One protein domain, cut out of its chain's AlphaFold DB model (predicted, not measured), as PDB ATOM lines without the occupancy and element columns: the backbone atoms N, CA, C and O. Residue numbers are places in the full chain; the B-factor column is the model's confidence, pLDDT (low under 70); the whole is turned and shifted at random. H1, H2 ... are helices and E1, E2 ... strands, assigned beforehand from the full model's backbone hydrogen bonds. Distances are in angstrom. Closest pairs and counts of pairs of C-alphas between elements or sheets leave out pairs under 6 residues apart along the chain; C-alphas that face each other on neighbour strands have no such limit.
ATOM      1  N   THR A   2     285.465 362.034 299.656       53.81
ATOM      2  CA  THR A   2     284.404 362.951 300.111       53.81
ATOM      3  C   THR A   2     283.697 362.392 301.352       53.81
ATOM      4  O   THR A   2     282.516 362.045 301.312       53.81
ATOM      5  N   GLY A   3     284.427 362.234 302.456       61.47
ATOM      6  CA  GLY A   3     283.827 361.822 303.726       61.47
ATOM      7  C   GLY A   3     283.054 362.987 304.349       61.47
ATOM      8  O   GLY A   3     283.641 364.028 304.641       61.47
ATOM      9  N   LYS A   4     281.739 362.848 304.546       68.50
ATOM     10  CA  LYS A   4     280.938 363.868 305.245       68.50
ATOM     11  C   LYS A   4     281.296 363.864 306.733       68.50
ATOM     12  O   LYS A   4     281.158 362.832 307.385       68.50
ATOM     13  N   LYS A   5     281.707 365.017 307.274       80.69
ATOM     14  CA  LYS A   5     281.880 365.201 308.724       80.69
ATOM     15  C   LYS A   5     280.513 365.198 309.405       80.69
ATOM     16  O   LYS A   5     279.593 365.867 308.932       80.69
ATOM     17  N   LYS A   6     280.370 364.461 310.506       85.56
ATOM     18  CA  LYS A   6     279.112 364.355 311.258       85.56
ATOM     19  C   LYS A   6     279.356 364.635 312.733       85.56
ATOM     20  O   LYS A   6     280.269 364.073 313.323       85.56
ATOM     21  N   VAL A   7     278.507 365.457 313.342       89.12
ATOM     22  CA  VAL A   7     278.509 365.689 314.791       89.12
ATOM     23  C   VAL A   7     277.168 365.228 315.354       89.12
ATOM     24  O   VAL A   7     276.118 365.560 314.811       89.12
ATOM     25  N   ILE A   8     277.195 364.417 316.411       90.69
ATOM     26  CA  ILE A   8     276.007 363.830 317.040       90.69
ATOM     27  C   ILE A   8     276.045 364.132 318.534       90.69
ATOM     28  O   ILE A   8     277.028 363.820 319.203       90.69
ATOM     29  N   ARG A   9     274.948 364.669 319.073       91.94
ATOM     30  CA  ARG A   9     274.722 364.745 320.520       91.94
ATOM     31  C   ARG A   9     274.011 363.480 320.990       91.94
ATOM     32  O   ARG A   9     272.993 363.101 320.417       91.94
ATOM     33  N   ARG A  10     274.527 362.840 322.033       91.56
ATOM     34  CA  ARG A  10     273.916 361.697 322.716       91.56
ATOM     35  C   ARG A  10     273.673 362.061 324.173       91.56
ATOM     36  O   ARG A  10     274.539 362.634 324.823       91.56
ATOM     37  N   LEU A  11     272.491 361.738 324.682       93.62
ATOM     38  CA  LEU A  11     272.161 361.894 326.096       93.62
ATOM     39  C   LEU A  11     272.284 360.530 326.764       93.62
ATOM     40  O   LEU A  11     271.691 359.560 326.293       93.62
ATOM     41  N   VAL A  12     273.043 360.455 327.849       93.00
ATOM     42  CA  VAL A  12     273.198 359.240 328.645       93.00
ATOM     43  C   VAL A  12     272.384 359.406 329.913       93.00
ATOM     44  O   VAL A  12     272.601 360.346 330.681       93.00
ATOM     45  N   LYS A  13     271.431 358.497 330.103       95.38
ATOM     46  CA  LYS A  13     270.449 358.548 331.182       95.38
ATOM     47  C   LYS A  13     270.708 357.470 332.228       95.38
ATOM     48  O   LYS A  13     271.239 356.407 331.907       95.38
ATOM     49  N   ASN A  14     270.305 357.738 333.462       91.56
ATOM     50  CA  ASN A  14     270.228 356.739 334.514       91.56
ATOM     51  C   ASN A  14     269.142 355.720 334.158       91.56
ATOM     52  O   ASN A  14     268.012 356.102 333.863       91.56
ATOM     53  N   ALA A  15     269.459 354.429 334.210       90.12
ATOM     54  CA  ALA A  15     268.484 353.381 333.920       90.12
ATOM     55  C   ALA A  15     267.355 353.306 334.964       90.12
ATOM     56  O   ALA A  15     266.270 352.837 334.640       90.12
ATOM     57  N   LYS A  16     267.607 353.757 336.202       91.25
ATOM     58  CA  LYS A  16     266.639 353.712 337.307       91.25
ATOM     59  C   LYS A  16     265.776 354.971 337.393       91.25
ATOM     60  O   LYS A  16     264.574 354.850 337.575       91.25
ATOM     61  N   THR A  17     266.377 356.159 337.264       89.69
ATOM     62  CA  THR A  17     265.659 357.445 337.413       89.69
ATOM     63  C   THR A  17     265.253 358.079 336.081       89.69
ATOM     64  O   THR A  17     264.437 358.989 336.060       89.69
ATOM     65  N   GLY A  18     265.813 357.632 334.950       88.69
ATOM     66  CA  GLY A  18     265.569 358.230 333.630       88.69
ATOM     67  C   GLY A  18     266.243 359.591 333.407       88.69
ATOM     68  O   GLY A  18     266.222 360.114 332.289       88.69
ATOM     69  N   GLU A  19     266.883 360.152 334.433       90.94
ATOM     70  CA  GLU A  19     267.543 361.456 334.388       90.94
ATOM     71  C   GLU A  19     268.833 361.410 333.571       90.94
ATOM     72  O   GLU A  19     269.550 360.409 333.562       90.94
ATOM     73  N   VAL A  20     269.157 362.506 332.884       90.88
ATOM     74  CA  VAL A  20     270.412 362.615 332.131       90.88
ATOM     75  C   VAL A  20     271.571 362.756 333.114       90.88
ATOM     76  O   VAL A  20     271.647 363.742 333.833       90.88
ATOM     77  N   ILE A  21     272.502 361.800 333.099       91.88
ATOM     78  CA  ILE A  21     273.724 361.819 333.918       91.88
ATOM     79  C   ILE A  21     274.852 362.539 333.178       91.88
ATOM     80  O   ILE A  21     275.663 363.243 333.778       91.88
ATOM     81  N   LYS A  22     274.930 362.350 331.858       92.56
ATOM     82  CA  LYS A  22     275.938 362.998 331.019       92.56
ATOM     83  C   LYS A  22     275.438 363.197 329.598       92.56
ATOM     84  O   LYS A  22     274.611 362.446 329.087       92.56
ATOM     85  N   THR A  23     275.978 364.209 328.943       92.00
ATOM     86  CA  THR A  23     275.806 364.453 327.514       92.00
ATOM     87  C   THR A  23     277.113 364.138 326.803       92.00
ATOM     88  O   THR A  23     278.161 364.642 327.185       92.00
ATOM     89  N   GLU A  24     277.063 363.341 325.746       92.12
ATOM     90  CA  GLU A  24     278.214 363.022 324.907       92.12
ATOM     91  C   GLU A  24     278.079 363.690 323.540       92.12
ATOM     92  O   GLU A  24     277.016 363.666 322.916       92.12
ATOM     93  N   ILE A  25     279.166 364.273 323.049       91.62
ATOM     94  CA  ILE A  25     279.269 364.788 321.688       91.62
ATOM     95  C   ILE A  25     280.217 363.885 320.917       91.62
ATOM     96  O   ILE A  25     281.400 363.808 321.235       91.62
ATOM     97  N   VAL A  26     279.691 363.220 319.894       90.50
ATOM     98  CA  VAL A  26     280.442 362.343 318.998       90.50
ATOM     99  C   VAL A  26     280.717 363.097 317.705       90.50
ATOM    100  O   VAL A  26     279.777 363.442 316.986       90.50
ATOM    101  N   ARG A  27     281.987 363.348 317.392       89.56
ATOM    102  CA  ARG A  27     282.416 363.911 316.107       89.56
ATOM    103  C   ARG A  27     283.021 362.799 315.272       89.56
ATOM    104  O   ARG A  27     283.872 362.067 315.758       89.56
ATOM    105  N   ILE A  28     282.545 362.671 314.043       88.19
ATOM    106  CA  ILE A  28     283.008 361.710 313.052       88.19
ATOM    107  C   ILE A  28     283.638 362.525 311.933       88.19
ATOM    108  O   ILE A  28     282.939 363.271 311.237       88.19
ATOM    109  N   ASP A  29     284.949 362.406 311.789       83.94
ATOM    110  CA  ASP A  29     285.688 363.079 310.733       83.94
ATOM    111  C   ASP A  29     285.524 362.365 309.388       83.94
ATOM    112  O   ASP A  29     285.072 361.222 309.296       83.94
ATOM    113  N   SER A  30     285.925 363.040 308.310       80.44
ATOM    114  CA  SER A  30     285.897 362.499 306.942       80.44
ATOM    115  C   SER A  30     286.719 361.219 306.774       80.44
ATOM    116  O   SER A  30     286.497 360.470 305.825       80.44
ATOM    117  N   ASN A  31     287.652 360.981 307.696       78.19
ATOM    118  CA  ASN A  31     288.552 359.833 307.714       78.19
ATOM    119  C   ASN A  31     287.984 358.665 308.545       78.19
ATOM    120  O   ASN A  31     288.644 357.643 308.687       78.19
ATOM    121  N   GLY A  32     286.779 358.815 309.112       74.88
ATOM    122  CA  GLY A  32     286.156 357.823 309.990       74.88
ATOM    123  C   GLY A  32     286.639 357.867 311.443       74.88
ATOM    124  O   GLY A  32     286.138 357.099 312.260       74.88
ATOM    125  N   GLU A  33     287.566 358.765 311.786       78.56
ATOM    126  CA  GLU A  33     288.003 358.978 313.167       78.56
ATOM    127  C   GLU A  33     286.842 359.530 314.005       78.56
ATOM    128  O   GLU A  33     286.168 360.487 313.612       78.56
ATOM    129  N   THR A  34     286.583 358.890 315.148       86.25
ATOM    130  CA  THR A  34     285.501 359.268 316.057       86.25
ATOM    131  C   THR A  34     286.062 359.815 317.358       86.25
ATOM    132  O   THR A  34     286.671 359.070 318.124       86.25
ATOM    133  N   THR A  35     285.801 361.085 317.655       85.81
ATOM    134  CA  THR A  35     286.119 361.687 318.956       85.81
ATOM    135  C   THR A  35     284.849 361.831 319.784       85.81
ATOM    136  O   THR A  35     283.812 362.268 319.281       85.81
ATOM    137  N   VAL A  36     284.910 361.428 321.055       88.75
ATOM    138  CA  VAL A  36     283.780 361.502 321.991       88.75
ATOM    139  C   VAL A  36     284.154 362.425 323.139       88.75
ATOM    140  O   VAL A  36     285.143 362.196 323.826       88.75
ATOM    141  N   THR A  37     283.362 363.473 323.353       89.75
ATOM    142  CA  THR A  37     283.521 364.397 324.482       89.75
ATOM    143  C   THR A  37     282.327 364.265 325.414       89.75
ATOM    144  O   THR A  37     281.195 364.489 324.986       89.75
ATOM    145  N   SER A  38     282.562 363.901 326.673       90.69
ATOM    146  CA  SER A  38     281.520 363.746 327.692       90.69
ATOM    147  C   SER A  38     281.445 364.958 328.616       90.69
ATOM    148  O   SER A  38     282.463 365.407 329.134       90.69
ATOM    149  N   TYR A  39     280.228 365.421 328.872       90.56
ATOM    150  CA  TYR A  39     279.898 366.524 329.768       90.56
ATOM    151  C   TYR A  39     278.971 366.001 330.872       90.56
ATOM    152  O   TYR A  39     277.946 365.399 330.535       90.56
ATOM    153  N   PRO A  40     279.288 366.182 332.164       88.50
ATOM    154  CA  PRO A  40     278.395 365.769 333.242       88.50
ATOM    155  C   PRO A  40     277.105 366.602 333.247       88.50
ATOM    156  O   PRO A  40     277.049 367.707 332.697       88.50
ATOM    157  N   ALA A  41     276.048 366.058 333.847       83.69
ATOM    158  CA  ALA A  41     274.770 366.744 334.005       83.69
ATOM    159  C   ALA A  41     274.946 368.124 334.659       83.69
ATOM    160  O   ALA A  41     275.783 368.304 335.539       83.69
ATOM    161  N   GLY A  42     274.172 369.106 334.194       80.31
ATOM    162  CA  GLY A  42     274.230 370.484 334.696       80.31
ATOM    163  C   GLY A  42     275.358 371.349 334.120       80.31
ATOM    164  O   GLY A  42     275.356 372.554 334.346       80.31
ATOM    165  N   THR A  43     276.288 370.791 333.336       86.56
ATOM    166  CA  THR A  43     277.323 371.602 332.670       86.56
ATOM    167  C   THR A  43     276.854 372.157 331.321       86.56
ATOM    168  O   THR A  43     276.099 371.491 330.603       86.56
ATOM    169  N   PRO A  44     277.288 373.375 330.941       84.31
ATOM    170  CA  PRO A  44     276.945 373.950 329.648       84.31
ATOM    171  C   PRO A  44     277.596 373.138 328.521       84.31
ATOM    172  O   PRO A  44     278.817 373.007 328.441       84.31
ATOM    173  N   VAL A  45     276.763 372.603 327.628       86.25
ATOM    174  CA  VAL A  45     277.201 371.823 326.464       86.25
ATOM    175  C   VAL A  45     277.138 372.705 325.213       86.25
ATOM    176  O   VAL A  45     276.071 373.259 324.935       86.25
ATOM    177  N   PRO A  46     278.224 372.822 324.426       83.25
ATOM    178  CA  PRO A  46     278.226 373.627 323.207       83.25
ATOM    179  C   PRO A  46     277.203 373.125 322.177       83.25
ATOM    180  O   PRO A  46     276.981 371.919 322.022       83.25
ATOM    181  N   SER A  47     276.575 374.058 321.457       80.69
ATOM    182  CA  SER A  47     275.583 373.740 320.425       80.69
ATOM    183  C   SER A  47     276.233 373.030 319.234       80.69
ATOM    184  O   SER A  47     277.358 373.340 318.845       80.69
ATOM    185  N   LEU A  48     275.517 372.095 318.602       78.25
ATOM    186  CA  LEU A  48     276.078 371.301 317.500       78.25
ATOM    187  C   LEU A  48     276.546 372.162 316.313       78.25
ATOM    188  O   LEU A  48     277.555 371.831 315.695       78.25
ATOM    189  N   GLY A  49     275.884 373.296 316.055       71.12
ATOM    190  CA  GLY A  49     276.270 374.237 314.999       71.12
ATOM    191  C   GLY A  49     277.658 374.855 315.208       71.12
ATOM    192  O   GLY A  49     278.435 374.951 314.262       71.12
ATOM    193  N   THR A  50     278.024 375.183 316.454       68.44
ATOM    194  CA  THR A  50     279.364 375.726 316.768       68.44
ATOM    195  C   THR A  50     280.470 374.681 316.627       68.44
ATOM    196  O   THR A  50     281.605 375.006 316.291       68.44
ATOM    197  N   LEU A  51     280.136 373.405 316.821       65.19
ATOM    198  CA  LEU A  51     281.089 372.297 316.740       65.19
ATOM    199  C   LEU A  51     281.311 371.798 315.314       65.19
ATOM    200  O   LEU A  51     282.373 371.256 315.021       65.19
ATOM    201  N   GLN A  52     280.329 371.989 314.432       66.50
ATOM    202  CA  GLN A  52     280.430 371.624 313.021       66.50
ATOM    203  C   GLN A  52     281.272 372.630 312.217       66.50
ATOM    204  O   GLN A  52     281.915 372.241 311.244       66.50
ATOM    205  N   ALA A  53     281.326 373.892 312.660       58.38
ATOM    206  CA  ALA A  53     282.172 374.943 312.084       58.38
ATOM    207  C   ALA A  53     283.636 374.910 312.578       58.38
ATOM    208  O   ALA A  53     284.504 375.552 311.992       58.38
ATOM    209  N   GLY A  54     283.930 374.155 313.642       52.50
ATOM    210  CA  GLY A  54     285.267 374.040 314.223       52.50
ATOM    211  C   GLY A  54     286.154 373.052 313.469       52.50
ATOM    212  O   GLY A  54     286.393 371.939 313.934       52.50
TER     213      GLY A  54
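AT A GLANCE: This is residues 2 to 54 of the 280 residues of an uncharacterized protein of Ciona savignyi (UniProt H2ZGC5). A long, twisted ribbon of three antiparallel strands, E1, E2 and E3, makes the body, and the stretch after E3 folds back over one face of it to a single short helix, H1, over E1. The sheet is a wall with H1 and that returning stretch on one face and the other face bare. The printed part has 53 residues, with three named strands and one named helix in the order E1, E2, E3, H1 along the chain; the sheet's order is E1, E2, E3, and the class is mostly strand. The whole is loose, with a radius of gyration of the C-alphas of 12.7 A, and its outline is a rod spanning 42 by 20 by 12 A.

IN THESE COORDINATES: The longest strand by residues is E2, residues 20 to 28, 22.9 A from first to last C-alpha. E1, residues 6 to 13, measures 22.5 A; it begins at C-alpha 6 (279.112, 364.355, 311.258). E3, residues 34 to 40, measures 19.7 A and ends at C-alpha 40 (278.395, 365.769, 333.242). H1, residues 48 to 52, measures 6.3 A and ends at C-alpha 52 (280.430, 371.624, 313.021).

HOW THE PARTS SIT: The three strands form a meander, each strand the antiparallel neighbour of the one before. E2 is the inner strand, and E1 and E3 are the edge strands. E1 and E2 are a hairpin, with 162 degrees between their directions; N 8 and O 26 are 2.8 A apart, and so are N 24 and O 10, within hydrogen-bond range. E2 and E3 are a hairpin too, with 159 degrees between their directions; N 25 and O 37 are 2.8 A apart and N 35 and O 27 are 2.9 A apart, within hydrogen-bond range. The sheet is twisted, its C-alphas lying up to 4.3 A off the best plane through them. H1 is on the sheet and lies over E1, at a height over the sheet of 8.5 A. The closest C-alphas of E1 and H1 are those of Val 7 and Gln 52, 6.5 A apart. E2 and H1 are near each other, with 5 pairs of C-alphas within 10 A. In H1, every O i to N i+4 pair is within hydrogen-bond range.

THE WHOLE: The two C-alphas farthest apart are those of Thr 2 and Lys 16, at 42.2 A, while those of Thr 2 and Gly 54 are 18.0 A apart. The printed part has no cut. The link from E2 to E3 is tight, those from E1 to E2 and from E3 to H1 are short, and there is no long link. The mean pLDDT of the printed part is 83.4, and it is under 70 in residues 2 to 4 and residues 50 to 54, of which 50 to 52 belong to H1.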